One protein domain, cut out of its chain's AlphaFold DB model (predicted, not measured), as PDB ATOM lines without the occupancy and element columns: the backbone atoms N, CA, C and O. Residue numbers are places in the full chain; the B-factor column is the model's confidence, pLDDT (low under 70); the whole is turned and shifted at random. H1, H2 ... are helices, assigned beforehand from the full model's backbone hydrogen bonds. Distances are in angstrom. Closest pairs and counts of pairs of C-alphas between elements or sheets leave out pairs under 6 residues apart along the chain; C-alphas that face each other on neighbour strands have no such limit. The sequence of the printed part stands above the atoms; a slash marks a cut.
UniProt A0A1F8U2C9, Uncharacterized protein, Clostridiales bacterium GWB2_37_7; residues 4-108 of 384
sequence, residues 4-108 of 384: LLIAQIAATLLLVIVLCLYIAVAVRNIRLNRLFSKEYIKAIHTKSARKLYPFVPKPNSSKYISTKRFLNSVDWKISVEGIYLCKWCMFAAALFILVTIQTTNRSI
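Overview. This is residues 4 to 108 of the 384 residues of an uncharacterized protein of Clostridiales bacterium GWB2_37_7 (UniProt A0A1F8U2C9). Two long helices, H1 and H4, run in opposite ways side by side at the end where the printed part begins and ends, and draw apart toward the other end. There H1 turns at residues 34 to 39, which stick out, and H2 folds back along the last part of H1, while the shorter H3 crosses near the first residue of H4 at almost a right angle. The printed part has 105 residues with four named helices, H1, H2, H3 and H4 in that order, and no named strand; the class is all helix. The whole is loose, with a radius of gyration of the C-alphas of 16.9 A, and elongated, spanning 55 by 30 by 22 A.

Along the chain. Find C-alpha 4 at (42.743, 6.830, 33.017); from there H1, residues 4 to 35, runs 46.6 A to C-alpha 35 at (1.940, 13.654, 11.607). After a tight link of two residues comes H2, residues 38 to 52, 21.1 A long. A short link of nine residues then leads to H3, residues 62 to 73. Six residues later, again a short link, look for H4, residues 80 to 108, which runs 42.7 A and ends with C-alpha 108 at (43.757, -4.369, 39.053).

Arrangement. Begin with the bundle, a group of helices running roughly alongside one another: H1, H2 and H4. H1 touches H4 with its residues 4 to 18 alone, at a shallow tilt of 28 degrees, opposite ways; the closest C-alphas, of Ala 11 and Phe 96, are 5.2 A apart. H1 and H2 form a helical hairpin and only just touch, with 3 pairs of C-alphas within 8 A, the closest those of Leu 32 and Ile 41 at 6.5 A; H1 touches H2 with residues 21 to 33 alone, at a shallow tilt of 18 degrees, opposite ways. H2 and H4 are close but not clearly touching, their closest C-alphas, of Ala 49 and Glu 81, 6.6 A apart; they run the same way at a tilt of 37 degrees, only just steep. H3 touches H4 at its residue 80 alone, with the C-alphas of Lys 68 and Val 80 closest at 6.1 A, and stands about perpendicular to it, at 85 degrees. H3 is apart from both H1 and H2. Along the backbones, every O i to N i+4 pair is within hydrogen-bond range in H2, H3 and H4, and 26 of 28 are in H1.

Size, cuts and confidence. Look at Ser 37 and Ile 108 for the two C-alphas farthest apart, 55.7 A, while those of Leu 4 and Ile 108 are 12.8 A apart. The printed part has no cut and no long link. Its mean pLDDT is 72.0; the model's confidence is under 70 at residue 4, residues 24 to 55 and residue 59.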
ATOM      1  N   LEU A   4      43.833   7.781  32.767       64.94
ATOM      2  CA  LEU A   4      42.743   6.830  33.017       64.94
ATOM      3  C   LEU A   4      41.383   7.513  33.223       64.94
ATOM      4  O   LEU A   4      40.398   7.128  32.603       64.94
ATOM      5  N   LEU A   5      41.339   8.533  34.081       70.94
ATOM      6  CA  LEU A   5      40.107   9.221  34.462       70.94
ATOM      7  C   LEU A   5      39.603  10.099  33.308       70.94
ATOM      8  O   LEU A   5      38.414  10.115  33.021       70.94
ATOM      9  N   ILE A   6      40.523  10.750  32.588       76.19
ATOM     10  CA  ILE A   6      40.208  11.542  31.390       76.19
ATOM     11  C   ILE A   6      39.665  10.643  30.273       76.19
ATOM     12  O   ILE A   6      38.650  10.975  29.671       76.19
ATOM     13  N   ALA A   7      40.302   9.496  30.013       72.00
ATOM     14  CA  ALA A   7      39.869   8.559  28.979       72.00
ATOM     15  C   ALA A   7      38.491   7.957  29.294       72.00
ATOM     16  O   ALA A   7      37.631   7.911  28.416       72.00
ATOM     17  N   GLN A   8      38.258   7.557  30.550       74.44
ATOM     18  CA  GLN A   8      36.968   7.029  31.000       74.44
ATOM     19  C   GLN A   8      35.863   8.089  30.885       74.44
ATOM     20  O   GLN A   8      34.799   7.792  30.350       74.44
ATOM     21  N   ILE A   9      36.120   9.327  31.334       79.81
ATOM     22  CA  ILE A   9      35.166  10.440  31.225       79.81
ATOM     23  C   ILE A   9      34.890  10.765  29.757       79.81
ATOM     24  O   ILE A   9      33.737  10.908  29.376       79.81
ATOM     25  N   ALA A  10      35.912  10.851  28.907       75.88
ATOM     26  CA  ALA A  10      35.711  11.130  27.489       75.88
ATOM     27  C   ALA A  10      34.873  10.034  26.808       75.88
ATOM     28  O   ALA A  10      33.970  10.345  26.032       75.88
ATOM     29  N   ALA A  11      35.127   8.762  27.130       74.44
ATOM     30  CA  ALA A  11      34.380   7.631  26.589       74.44
ATOM     31  C   ALA A  11      32.917   7.605  27.070       74.44
ATOM     32  O   ALA A  11      32.015   7.395  26.258       74.44
ATOM     33  N   THR A  12      32.659   7.852  28.361       77.44
ATOM     34  CA  THR A  12      31.291   7.918  28.903       77.44
ATOM     35  C   THR A  12      30.521   9.096  28.321       77.44
ATOM     36  O   THR A  12      29.375   8.932  27.911       77.44
ATOM     37  N   LEU A  13      31.148  10.270  28.217       79.81
ATOM     38  CA  LEU A  13      30.525  11.479  27.680       79.81
ATOM     39  C   LEU A  13      30.194  11.307  26.192       79.81
ATOM     40  O   LEU A  13      29.095  11.652  25.763       79.81
ATOM     41  N   LEU A  14      31.089  10.683  25.420       78.38
ATOM     42  CA  LEU A  14      30.847  10.349  24.016       78.38
ATOM     43  C   LEU A  14      29.697   9.342  23.859       78.38
ATOM     44  O   LEU A  14      28.833   9.540  23.004       78.38
ATOM     45  N   LEU A  15      29.632   8.309  24.705       76.56
ATOM     46  CA  LEU A  15      28.527   7.347  24.696       76.56
ATOM     47  C   LEU A  15      27.192   8.018  25.045       76.56
ATOM     48  O   LEU A  15      26.216   7.823  24.326       76.56
ATOM     49  N   VAL A  16      27.152   8.840  26.098       78.69
ATOM     50  CA  VAL A  16      25.952   9.582  26.516       78.69
ATOM     51  C   VAL A  16      25.480  10.520  25.410       78.69
ATOM     52  O   VAL A  16      24.292  10.522  25.094       78.69
ATOM     53  N   ILE A  17      26.390  11.255  24.762       79.25
ATOM     54  CA  ILE A  17      26.053  12.101  23.610       79.25
ATOM     55  C   ILE A  17      25.408  11.249  22.512       79.25
ATOM     56  O   ILE A  17      24.312  11.568  22.062       79.25
ATOM     57  N   VAL A  18      26.026  10.136  22.112       73.62
ATOM     58  CA  VAL A  18      25.490   9.269  21.049       73.62
ATOM     59  C   VAL A  18      24.127   8.674  21.427       73.62
ATOM     60  O   VAL A  18      23.220   8.659  20.593       73.62
ATOM     61  N   LEU A  19      23.935   8.256  22.680       75.00
ATOM     62  CA  LEU A  19      22.663   7.737  23.193       75.00
ATOM     63  C   LEU A  19      21.568   8.807  23.200       75.00
ATOM     64  O   LEU A  19      20.470   8.565  22.700       75.00
ATOM     65  N   CYS A  20      21.865  10.009  23.698       76.19
ATOM     66  CA  CYS A  20      20.936  11.136  23.679       76.19
ATOM     67  C   CYS A  20      20.548  11.521  22.247       76.19
ATOM     68  O   CYS A  20      19.370  11.751  21.971       76.19
ATOM     69  N   LEU A  21      21.510  11.543  21.319       70.06
ATOM     70  CA  LEU A  21      21.250  11.823  19.908       70.06
ATOM     71  C   LEU A  21      20.394  10.717  19.267       70.06
ATOM     72  O   LEU A  21      19.457  11.023  18.529       70.06
ATOM     73  N   TYR A  22      20.660   9.444  19.573       70.19
ATOM     74  CA  TYR A  22      19.864   8.313  19.095       70.19
ATOM     75  C   TYR A  22      18.420   8.373  19.611       70.19
ATOM     76  O   TYR A  22      17.482   8.288  18.819       70.19
ATOM     77  N   ILE A  23      18.230   8.597  20.916       73.44
ATOM     78  CA  ILE A  23      16.908   8.734  21.544       73.44
ATOM     79  C   ILE A  23      16.161   9.934  20.954       73.44
ATOM     80  O   ILE A  23      14.994   9.806  20.585       73.44
ATOM     81  N   ALA A  24      16.824  11.081  20.788       69.50
ATOM     82  CA  ALA A  24      16.219  12.265  20.183       69.50
ATOM     83  C   ALA A  24      15.747  12.000  18.742       69.50
ATOM     84  O   ALA A  24      14.651  12.421  18.360       69.50
ATOM     85  N   VAL A  25      16.534  11.266  17.948       65.81
ATOM     86  CA  VAL A  25      16.150  10.854  16.588       65.81
ATOM     87  C   VAL A  25      14.991   9.858  16.621       65.81
ATOM     88  O   VAL A  25      14.039  10.033  15.862       65.81
ATOM     89  N   ALA A  26      15.025   8.857  17.503       66.38
ATOM     90  CA  ALA A  26      13.984   7.839  17.626       66.38
ATOM     91  C   ALA A  26      12.633   8.442  18.054       66.38
ATOM     92  O   ALA A  26      11.627   8.248  17.371       66.38
ATOM     93  N   VAL A  27      12.616   9.253  19.119       67.06
ATOM     94  CA  VAL A  27      11.412   9.941  19.624       67.06
ATOM     95  C   VAL A  27      10.826  10.867  18.559       67.06
ATOM     96  O   VAL A  27       9.611  10.903  18.347       67.06
ATOM     97  N   ARG A  28      11.681  11.600  17.842       61.66
ATOM     98  CA  ARG A  28      11.234  12.492  16.772       61.66
ATOM     99  C   ARG A  28      10.723  11.723  15.555       61.66
ATOM    100  O   ARG A  28       9.747  12.165  14.958       61.66
ATOM    101  N   ASN A  29      11.312  10.576  15.218       62.28
ATOM    102  CA  ASN A  29      10.813   9.691  14.162       62.28
ATOM    103  C   ASN A  29       9.418   9.161  14.471       62.28
ATOM    104  O   ASN A  29       8.549   9.180  13.604       62.28
ATOM    105  N   ILE A  30       9.187   8.753  15.719       63.72
ATOM    106  CA  ILE A  30       7.872   8.306  16.183       63.72
ATOM    107  C   ILE A  30       6.846   9.444  16.063       63.72
ATOM    108  O   ILE A  30       5.739   9.217  15.579       63.72
ATOM    109  N   ARG A  31       7.212  10.679  16.439       58.50
ATOM    110  CA  ARG A  31       6.329  11.852  16.290       58.50
ATOM    111  C   ARG A  31       6.073  12.229  14.827       58.50
ATOM    112  O   ARG A  31       4.937  12.515  14.474       58.50
ATOM    113  N   LEU A  32       7.098  12.224  13.975       56.59
ATOM    114  CA  LEU A  32       6.984  12.621  12.566       56.59
ATOM    115  C   LEU A  32       6.188  11.609  11.732       56.59
ATOM    116  O   LEU A  32       5.357  12.030  10.933       56.59
ATOM    117  N   ASN A  33       6.367  10.302  11.966       56.41
ATOM    118  CA  ASN A  33       5.583   9.252  11.300       56.41
ATOM    119  C   ASN A  33       4.083   9.314  11.628       56.41
ATOM    120  O   ASN A  33       3.283   8.803  10.854       56.41
ATOM    121  N   ARG A  34       3.695   9.927  12.757       58.56
ATOM    122  CA  ARG A  34       2.284  10.133  13.116       58.56
ATOM    123  C   ARG A  34       1.645  11.350  12.441       58.56
ATOM    124  O   ARG A  34       0.425  11.424  12.422       58.56
ATOM    125  N   LEU A  35       2.433  12.309  11.942       53.25
ATOM    126  CA  LEU A  35       1.940  13.654  11.607       53.25
ATOM    127  C   LEU A  35       2.114  14.070  10.135       53.25
ATOM    128  O   LEU A  35       1.479  15.037   9.728       53.25
ATOM    129  N   PHE A  36       2.946  13.397   9.329       52.50
ATOM    130  CA  PHE A  36       3.284  13.878   7.978       52.50
ATOM    131  C   PHE A  36       3.379  12.772   6.913       52.50
ATOM    132  O   PHE A  36       3.610  11.604   7.216       52.50
ATOM    133  N   SER A  37       3.235  13.154   5.636       54.31
ATOM    134  CA  SER A  37       3.439  12.268   4.483       54.31
ATOM    135  C   SER A  37       4.917  11.864   4.326       54.31
ATOM    136  O   SER A  37       5.835  12.604   4.700       54.31
ATOM    137  N   LYS A  38       5.171  10.673   3.755       57.12
ATOM    138  CA  LYS A  38       6.511  10.044   3.663       57.12
ATOM    139  C   LYS A  38       7.588  10.936   3.023       57.12
ATOM    140  O   LYS A  38       8.762  10.824   3.375       57.12
ATOM    141  N   GLU A  39       7.211  11.824   2.107       50.78
ATOM    142  CA  GLU A  39       8.135  12.701   1.372       50.78
ATOM    143  C   GLU A  39       8.608  13.896   2.211       50.78
ATOM    144  O   GLU A  39       9.803  14.205   2.234       50.78
ATOM    145  N   TYR A  40       7.708  14.497   2.994       51.59
ATOM    146  CA  TYR A  40       8.025  15.624   3.879       51.59
ATOM    147  C   TYR A  40       8.914  15.188   5.057       51.59
ATOM    148  O   TYR A  40       9.851  15.888   5.453       51.59
ATOM    149  N   ILE A  41       8.689  13.969   5.562       53.88
ATOM    150  CA  ILE A  41       9.512  13.341   6.605       53.88
ATOM    151  C   ILE A  41      10.958  13.177   6.122       53.88
ATOM    152  O   ILE A  41      11.890  13.507   6.855       53.88
ATOM    153  N   LYS A  42      11.166  12.745   4.872       56.09
ATOM    154  CA  LYS A  42      12.496  12.489   4.290       56.09
ATOM    155  C   LYS A  42      13.351  13.764   4.199       56.09
ATOM    156  O   LYS A  42      14.539  13.747   4.533       56.09
ATOM    157  N   ALA A  43      12.746  14.892   3.823       56.97
ATOM    158  CA  ALA A  43      13.421  16.191   3.752       56.97
ATOM    159  C   ALA A  43      13.805  16.743   5.143       56.97
ATOM    160  O   ALA A  43      14.903  17.273   5.336       56.97
ATOM    161  N   ILE A  44      12.940  16.569   6.148       55.09
ATOM    162  CA  ILE A  44      13.209  17.009   7.527       55.09
ATOM    163  C   ILE A  44      14.255  16.115   8.209       55.09
ATOM    164  O   ILE A  44      15.105  16.620   8.957       55.09
ATOM    165  N   HIS A  45      14.233  14.807   7.931       55.69
ATOM    166  CA  HIS A  45      15.186  13.832   8.469       55.69
ATOM    167  C   HIS A  45      16.611  14.121   7.999       55.69
ATOM    168  O   HIS A  45      17.512  14.294   8.814       55.69
ATOM    169  N   THR A  46      16.791  14.321   6.691       56.81
ATOM    170  CA  THR A  46      18.098  14.639   6.090       56.81
ATOM    171  C   THR A  46      18.674  15.983   6.555       56.81
ATOM    172  O   THR A  46      19.895  16.120   6.669       56.81
ATOM    173  N   LYS A  47      17.825  16.980   6.850       57.19
ATOM    174  CA  LYS A  47      18.244  18.292   7.384       57.19
ATOM    175  C   LYS A  47      18.600  18.229   8.875       57.19
ATOM    176  O   LYS A  47      19.529  18.906   9.309       57.19
ATOM    177  N   SER A  48      17.894  17.406   9.652       53.22
ATOM    178  CA  SER A  48      18.109  17.260  11.099       53.22
ATOM    179  C   SER A  48      19.283  16.333  11.422       53.22
ATOM    180  O   SER A  48      20.123  16.693  12.242       53.22
ATOM    181  N   ALA A  49      19.411  15.201  10.722       52.94
ATOM    182  CA  ALA A  49      20.562  14.306  10.840       52.94
ATOM    183  C   ALA A  49      21.874  15.030  10.490       52.94
ATOM    184  O   ALA A  49      22.872  14.849  11.174       52.94
ATOM    185  N   ARG A  50      21.868  15.939   9.507       55.62
ATOM    186  CA  ARG A  50      23.043  16.767   9.183       55.62
ATOM    187  C   ARG A  50      23.426  17.788  10.253       55.62
ATOM    188  O   ARG A  50      24.603  18.101  10.369       55.62
ATOM    189  N   LYS A  51      22.464  18.312  11.021       56.12
ATOM    190  CA  LYS A  51      22.772  19.198  12.158       56.12
ATOM    191  C   LYS A  51      23.364  18.429  13.340       56.12
ATOM    192  O   LYS A  51      24.163  18.998  14.069       56.12
ATOM    193  N   LEU A  52      22.972  17.166  13.523       53.00
ATOM    194  CA  LEU A  52      23.485  16.309  14.594       53.00
ATOM    195  C   LEU A  52      24.807  15.606  14.230       53.00
ATOM    196  O   LEU A  52      25.595  15.322  15.124       53.00
ATOM    197  N   TYR A  53      25.059  15.330  12.945       59.78
ATOM    198  CA  TYR A  53      26.199  14.528  12.491       59.78
ATOM    199  C   TYR A  53      26.969  15.239  11.364       59.78
ATOM    200  O   TYR A  53      26.603  15.106  10.190       59.78
ATOM    201  N   PRO A  54      28.067  15.957  11.674       58.50
ATOM    202  CA  PRO A  54      28.817  16.734  10.683       58.50
ATOM    203  C   PRO A  54      29.498  15.872   9.603       58.50
ATOM    204  O   PRO A  54      29.872  16.386   8.552       58.50
ATOM    205  N   PHE A  55      29.613  14.558   9.823       66.19
ATOM    206  CA  PHE A  55      30.291  13.618   8.923       66.19
ATOM    207  C   PHE A  55      29.355  12.839   7.981       66.19
ATOM    208  O   PHE A  55      29.823  11.982   7.230       66.19
ATOM    209  N   VAL A  56      28.043  13.105   7.998       70.44
ATOM    210  CA  VAL A  56      27.107  12.488   7.041       70.44
ATOM    211  C   VAL A  56      27.273  13.151   5.666       70.44
ATOM    212  O   VAL A  56      27.174  14.379   5.565       70.44
ATOM    213  N   PRO A  57      27.504  12.380   4.585       70.00
ATOM    214  CA  PRO A  57      27.708  12.947   3.256       70.00
ATOM    215  C   PRO A  57      26.460  13.693   2.758       70.00
ATOM    216  O   PRO A  57      25.323  13.307   3.028       70.00
ATOM    217  N   LYS A  58      26.660  14.786   2.007       73.06
ATOM    218  CA  LYS A  58      25.558  15.585   1.436       73.06
ATOM    219  C   LYS A  58      24.824  14.783   0.341       73.06
ATOM    220  O   LYS A  58      25.513  14.099  -0.409       73.06
ATOM    221  N   PRO A  59      23.496  14.925   0.148       68.75
ATOM    222  CA  PRO A  59      22.707  14.139  -0.813       68.75
ATOM    223  C   PRO A  59      23.224  14.136  -2.252       68.75
ATOM    224  O   PRO A  59      23.107  13.132  -2.945       68.75
ATOM    225  N   ASN A  60      23.839  15.241  -2.676       74.62
ATOM    226  CA  ASN A  60      24.377  15.404  -4.028       74.62
ATOM    227  C   ASN A  60      25.874  15.058  -4.120       74.62
ATOM    228  O   ASN A  60      26.480  15.223  -5.170       74.62
ATOM    229  N   SER A  61      26.503  14.622  -3.023       80.25
ATOM    230  CA  SER A  61      27.907  14.201  -3.050       80.25
ATOM    231  C   SER A  61      28.045  12.820  -3.686       80.25
ATOM    232  O   SER A  61      27.192  11.949  -3.485       80.25
ATOM    233  N   SER A  62      29.160  12.589  -4.384       79.62
ATOM    234  CA  SER A  62      29.506  11.280  -4.958       79.62
ATOM    235  C   SER A  62      29.404  10.159  -3.920       79.62
ATOM    236  O   SER A  62      28.831   9.108  -4.198       79.62
ATOM    237  N   LYS A  63      29.862  10.426  -2.689       79.06
ATOM    238  CA  LYS A  63      29.821   9.492  -1.555       79.06
ATOM    239  C   LYS A  63      28.396   9.151  -1.103       79.06
ATOM    240  O   LYS A  63      28.139   8.019  -0.702       79.06
ATOM    241  N   TYR A  64      27.452  10.090  -1.164       80.94
ATOM    242  CA  TYR A  64      26.053   9.806  -0.825       80.94
ATOM    243  C   TYR A  64      25.379   8.974  -1.909       80.94
ATOM    244  O   TYR A  64      24.694   8.001  -1.602       80.94
ATOM    245  N   ILE A  65      25.603   9.331  -3.176       78.94
ATOM    246  CA  ILE A  65      25.035   8.620  -4.323       78.94
ATOM    247  C   ILE A  65      25.560   7.183  -4.360       78.94
ATOM    248  O   ILE A  65      24.763   6.257  -4.503       78.94
ATOM    249  N   SER A  66      26.865   6.975  -4.158       81.25
ATOM    250  CA  SER A  66      27.453   5.634  -4.088       81.25
ATOM    251  C   SER A  66      26.885   4.821  -2.923       81.25
ATOM    252  O   SER A  66      26.453   3.690  -3.132       81.25
ATOM    253  N   THR A  67      26.784   5.410  -1.724       80.50
ATOM    254  CA  THR A  67      26.198   4.729  -0.556       80.50
ATOM    255  C   THR A  67      24.731   4.369  -0.801       80.50
ATOM    256  O   THR A  67      24.306   3.264  -0.491       80.50
ATOM    257  N   LYS A  68      23.945   5.268  -1.403       81.81
ATOM    258  CA  LYS A  68      22.537   5.013  -1.732       81.81
ATOM    259  C   LYS A  68      22.385   3.891  -2.764       81.81
ATOM    260  O   LYS A  68      21.532   3.027  -2.589       81.81
ATOM    261  N   ARG A  69      23.220   3.878  -3.810       80.31
ATOM    262  CA  ARG A  69      23.258   2.780  -4.793       80.31
ATOM    263  C   ARG A  69      23.615   1.454  -4.124       80.31
ATOM    264  O   ARG A  69      22.951   0.458  -4.382       80.31
ATOM    265  N   PHE A  70      24.603   1.458  -3.229       79.19
ATOM    266  CA  PHE A  70      24.994   0.273  -2.469       79.19
ATOM    267  C   PHE A  70      23.850  -0.256  -1.594       79.19
ATOM    268  O   PHE A  70      23.510  -1.432  -1.686       79.19
ATOM    269  N   LEU A  71      23.191   0.610  -0.818       80.19
ATOM    270  CA  LEU A  71      22.042   0.232   0.015       80.19
ATOM    271  C   LEU A  71      20.902  -0.382  -0.803       80.19
ATOM    272  O   LEU A  71      20.343  -1.398  -0.397       80.19
ATOM    273  N   ASN A  72      20.611   0.192  -1.973       78.06
ATOM    274  CA  ASN A  72      19.621  -0.359  -2.895       78.06
ATOM    275  C   ASN A  72      20.055  -1.726  -3.446       78.06
ATOM    276  O   ASN A  72      19.249  -2.646  -3.469       78.06
ATOM    277  N   SER A  73      21.327  -1.887  -3.838       70.44
ATOM    278  CA  SER A  73      21.842  -3.163  -4.365       70.44
ATOM    279  C   SER A  73      21.823  -4.302  -3.340       70.44
ATOM    280  O   SER A  73      21.751  -5.468  -3.705       70.44
ATOM    281  N   VAL A  74      21.873  -3.959  -2.052       73.44
ATOM    282  CA  VAL A  74      21.868  -4.902  -0.927       73.44
ATOM    283  C   VAL A  74      20.443  -5.132  -0.389       73.44
ATOM    284  O   VAL A  74      20.253  -5.888   0.566       73.44
ATOM    285  N   ASP A  75      19.430  -4.480  -0.970       70.94
ATOM    286  CA  ASP A  75      18.052  -4.412  -0.464       70.94
ATOM    287  C   ASP A  75      17.998  -4.103   1.045       70.94
ATOM    288  O   ASP A  75      17.358  -4.771   1.864       70.94
ATOM    289  N   TRP A  76      18.782  -3.109   1.464       74.44
ATOM    290  CA  TRP A  76      18.667  -2.535   2.798       74.44
ATOM    291  C   TRP A  76      17.727  -1.341   2.735       74.44
ATOM    292  O   TRP A  76      18.086  -0.267   2.258       74.44
ATOM    293  N   LYS A  77      16.522  -1.513   3.295       73.75
ATOM    294  CA  LYS A  77      15.487  -0.472   3.444       73.75
ATOM    295  C   LYS A  77      15.850   0.581   4.509       73.75
ATOM    296  O   LYS A  77      15.001   1.031   5.272       73.75
ATOM    297  N   ILE A  78      17.126   0.953   4.589       71.94
ATOM    298  CA  ILE A  78      17.690   1.913   5.539       71.94
ATOM    299  C   ILE A  78      18.100   3.163   4.754       71.94
ATOM    300  O   ILE A  78      18.541   3.078   3.609       71.94
ATOM    301  N   SER A  79      17.941   4.349   5.344       76.62
ATOM    302  CA  SER A  79      18.432   5.585   4.730       76.62
ATOM    303  C   SER A  79      19.959   5.701   4.831       76.62
ATOM    304  O   SER A  79      20.590   5.094   5.700       76.62
ATOM    305  N   VAL A  80      20.575   6.528   3.979       75.81
ATOM    306  CA  VAL A  80      22.024   6.796   4.059       75.81
ATOM    307  C   VAL A  80      22.379   7.380   5.432       75.81
ATOM    308  O   VAL A  80      23.382   7.022   6.030       75.81
ATOM    309  N   GLU A  81      21.524   8.227   5.993       74.50
ATOM    310  CA  GLU A  81      21.709   8.790   7.328       74.50
ATOM    311  C   GLU A  81      21.682   7.698   8.414       74.50
ATOM    312  O   GLU A  81      22.492   7.727   9.339       74.50
ATOM    313  N   GLY A  82      20.795   6.707   8.273       72.44
ATOM    314  CA  GLY A  82      20.655   5.596   9.214       72.44
ATOM    315  C   GLY A  82      21.875   4.676   9.255       72.44
ATOM    316  O   GLY A  82      22.288   4.263  10.338       72.44
ATOM    317  N   ILE A  83      22.509   4.398   8.108       80.50
ATOM    318  CA  ILE A  83      23.715   3.555   8.102       80.50
ATOM    319  C   ILE A  83      24.918   4.273   8.727       80.50
ATOM    320  O   ILE A  83      25.655   3.663   9.496       80.50
ATOM    321  N   TYR A  84      25.094   5.576   8.481       81.12
ATOM    322  CA  TYR A  84      26.162   6.346   9.133       81.12
ATOM    323  C   TYR A  84      25.932   6.478  10.642       81.12
ATOM    324  O   TYR A  84      26.894   6.394  11.402       81.12
ATOM    325  N   LEU A  85      24.677   6.619  11.083       78.25
ATOM    326  CA  LEU A  85      24.320   6.573  12.502       78.25
ATOM    327  C   LEU A  85      24.736   5.242  13.135       78.25
ATOM    328  O   LEU A  85      25.395   5.234  14.170       78.25
ATOM    329  N   CYS A  86      24.407   4.123  12.486       78.94
ATOM    330  CA  CYS A  86      24.785   2.793  12.957       78.94
ATOM    331  C   CYS A  86      26.308   2.653  13.117       78.94
ATOM    332  O   CYS A  86      26.769   2.218  14.171       78.94
ATOM    333  N   LYS A  87      27.094   3.104  12.129       85.62
ATOM    334  CA  LYS A  87      28.565   3.085  12.208       85.62
ATOM    335  C   LYS A  87      29.101   3.874  13.404       85.62
ATOM    336  O   LYS A  87      29.963   3.381  14.128       85.62
ATOM    337  N   TRP A  88      28.574   5.076  13.636       82.25
ATOM    338  CA  TRP A  88      28.968   5.906  14.779       82.25
ATOM    339  C   TRP A  88      28.571   5.290  16.121       82.25
ATOM    340  O   TRP A  88      29.374   5.315  17.052       82.25
ATOM    341  N   CYS A  89      27.384   4.687  16.215       80.94
ATOM    342  CA  CYS A  89      26.968   3.955  17.409       80.94
ATOM    343  C   CYS A  89      27.901   2.775  17.701       80.94
ATOM    344  O   CYS A  89      28.312   2.602  18.846       80.94
ATOM    345  N   MET A  90      28.280   1.995  16.682       83.50
ATOM    346  CA  MET A  90      29.201   0.869  16.871       83.50
ATOM    347  C   MET A  90      30.606   1.325  17.271       83.50
ATOM    348  O   MET A  90      31.199   0.730  18.166       83.50
ATOM    349  N   PHE A  91      31.111   2.410  16.676       86.75
ATOM    350  CA  PHE A  91      32.377   3.025  17.082       86.75
ATOM    351  C   PHE A  91      32.352   3.462  18.552       86.75
ATOM    352  O   PHE A  91      33.232   3.087  19.322       86.75
ATOM    353  N   ALA A  92      31.325   4.219  18.949       82.88
ATOM    354  CA  ALA A  92      31.177   4.730  20.308       82.88
ATOM    355  C   ALA A  92      31.045   3.603  21.341       82.88
ATOM    356  O   ALA A  92      31.707   3.635  22.377       82.88
ATOM    357  N   ALA A  93      30.229   2.588  21.041       80.81
ATOM    358  CA  ALA A  93      30.050   1.429  21.906       80.81
ATOM    359  C   ALA A  93      31.353   0.630  22.058       80.81
ATOM    360  O   ALA A  93      31.742   0.304  23.178       80.81
ATOM    361  N   ALA A  94      32.062   0.365  20.955       85.06
ATOM    362  CA  ALA A  94      33.340  -0.341  20.992       85.06
ATOM    363  C   ALA A  94      34.385   0.421  21.813       85.06
ATOM    364  O   ALA A  94      35.052  -0.169  22.658       85.06
ATOM    365  N   LEU A  95      34.499   1.735  21.601       87.00
ATOM    366  CA  LEU A  95      35.438   2.579  22.336       87.00
ATOM    367  C   LEU A  95      35.122   2.576  23.834       87.00
ATOM    368  O   LEU A  95      36.022   2.387  24.646       87.00
ATOM    369  N   PHE A  96      33.847   2.708  24.207       83.94
ATOM    370  CA  PHE A  96      33.419   2.650  25.603       83.94
ATOM    371  C   PHE A  96      33.769   1.317  26.274       83.94
ATOM    372  O   PHE A  96      34.374   1.311  27.348       83.94
ATOM    373  N   ILE A  97      33.430   0.192  25.636       81.62
ATOM    374  CA  ILE A  97      33.690  -1.146  26.182       81.62
ATOM    375  C   ILE A  97      35.195  -1.360  26.362       81.62
ATOM    376  O   ILE A  97      35.645  -1.734  27.444       81.62
ATOM    377  N   LEU A  98      35.986  -1.073  25.329       86.88
ATOM    378  CA  LEU A  98      37.426  -1.310  25.343       86.88
ATOM    379  C   LEU A  98      38.163  -0.404  26.337       86.88
ATOM    380  O   LEU A  98      39.044  -0.878  27.054       86.88
ATOM    381  N   VAL A  99      37.786   0.879  26.430       86.44
ATOM    382  CA  VAL A  99      38.342   1.788  27.445       86.44
ATOM    383  C   VAL A  99      37.996   1.294  28.846       86.44
ATOM    384  O   VAL A  99      38.881   1.276  29.695       86.44
ATOM    385  N   THR A 100      36.765   0.826  29.071       82.12
ATOM    386  CA  THR A 100      36.327   0.292  30.373       82.12
ATOM    387  C   THR A 100      37.099  -0.968  30.769       82.12
ATOM    388  O   THR A 100      37.516  -1.100  31.918       82.12
ATOM    389  N   ILE A 101      37.341  -1.883  29.827       83.19
ATOM    390  CA  ILE A 101      38.166  -3.075  30.071       83.19
ATOM    391  C   ILE A 101      39.596  -2.657  30.426       83.19
ATOM    392  O   ILE A 101      40.138  -3.096  31.438       83.19
ATOM    393  N   GLN A 102      40.200  -1.761  29.642       86.19
ATOM    394  CA  GLN A 102      41.583  -1.340  29.859       86.19
ATOM    395  C   GLN A 102      41.772  -0.577  31.174       86.19
ATOM    396  O   GLN A 102      42.791  -0.750  31.845       86.19
ATOM    397  N   THR A 103      40.816   0.273  31.554       82.00
ATOM    398  CA  THR A 103      40.860   0.987  32.834       82.00
ATOM    399  C   THR A 103      40.703   0.033  34.008       82.00
ATOM    400  O   THR A 103      41.445   0.162  34.983       82.00
ATOM    401  N   THR A 104      39.828  -0.967  33.884       80.81
ATOM    402  CA  THR A 104      39.641  -2.016  34.893       80.81
ATOM    403  C   THR A 104      40.910  -2.855  35.055       80.81
ATOM    404  O   THR A 104      41.446  -2.919  36.160       80.81
ATOM    405  N   ASN A 105      41.464  -3.397  33.966       83.25
ATOM    406  CA  ASN A 105      42.686  -4.210  33.996       83.25
ATOM    407  C   ASN A 105      43.860  -3.452  34.622       83.25
ATOM    408  O   ASN A 105      44.545  -3.966  35.498       83.25
ATOM    409  N   ARG A 106      44.045  -2.186  34.240       82.62
ATOM    410  CA  ARG A 106      45.110  -1.347  34.795       82.62
ATOM    411  C   ARG A 106      44.883  -1.004  36.263       82.62
ATOM    412  O   ARG A 106      45.844  -0.856  37.003       82.62
ATOM    413  N   SER A 107      43.632  -0.858  36.700       81.19
ATOM    414  CA  SER A 107      43.331  -0.655  38.121       81.19
ATOM    415  C   SER A 107      43.656  -1.891  38.963       81.19
ATOM    416  O   SER A 107      44.165  -1.737  40.072       81.19
ATOM    417  N   ILE A 108      43.419  -3.090  38.419       82.19
ATOM    418  CA  ILE A 108      43.757  -4.369  39.053       82.19
ATOM    419  C   ILE A 108      45.278  -4.508  39.140       82.19
ATOM    420  O   ILE A 108      45.795  -4.641  40.241       82.19
TER     421      ILE A 108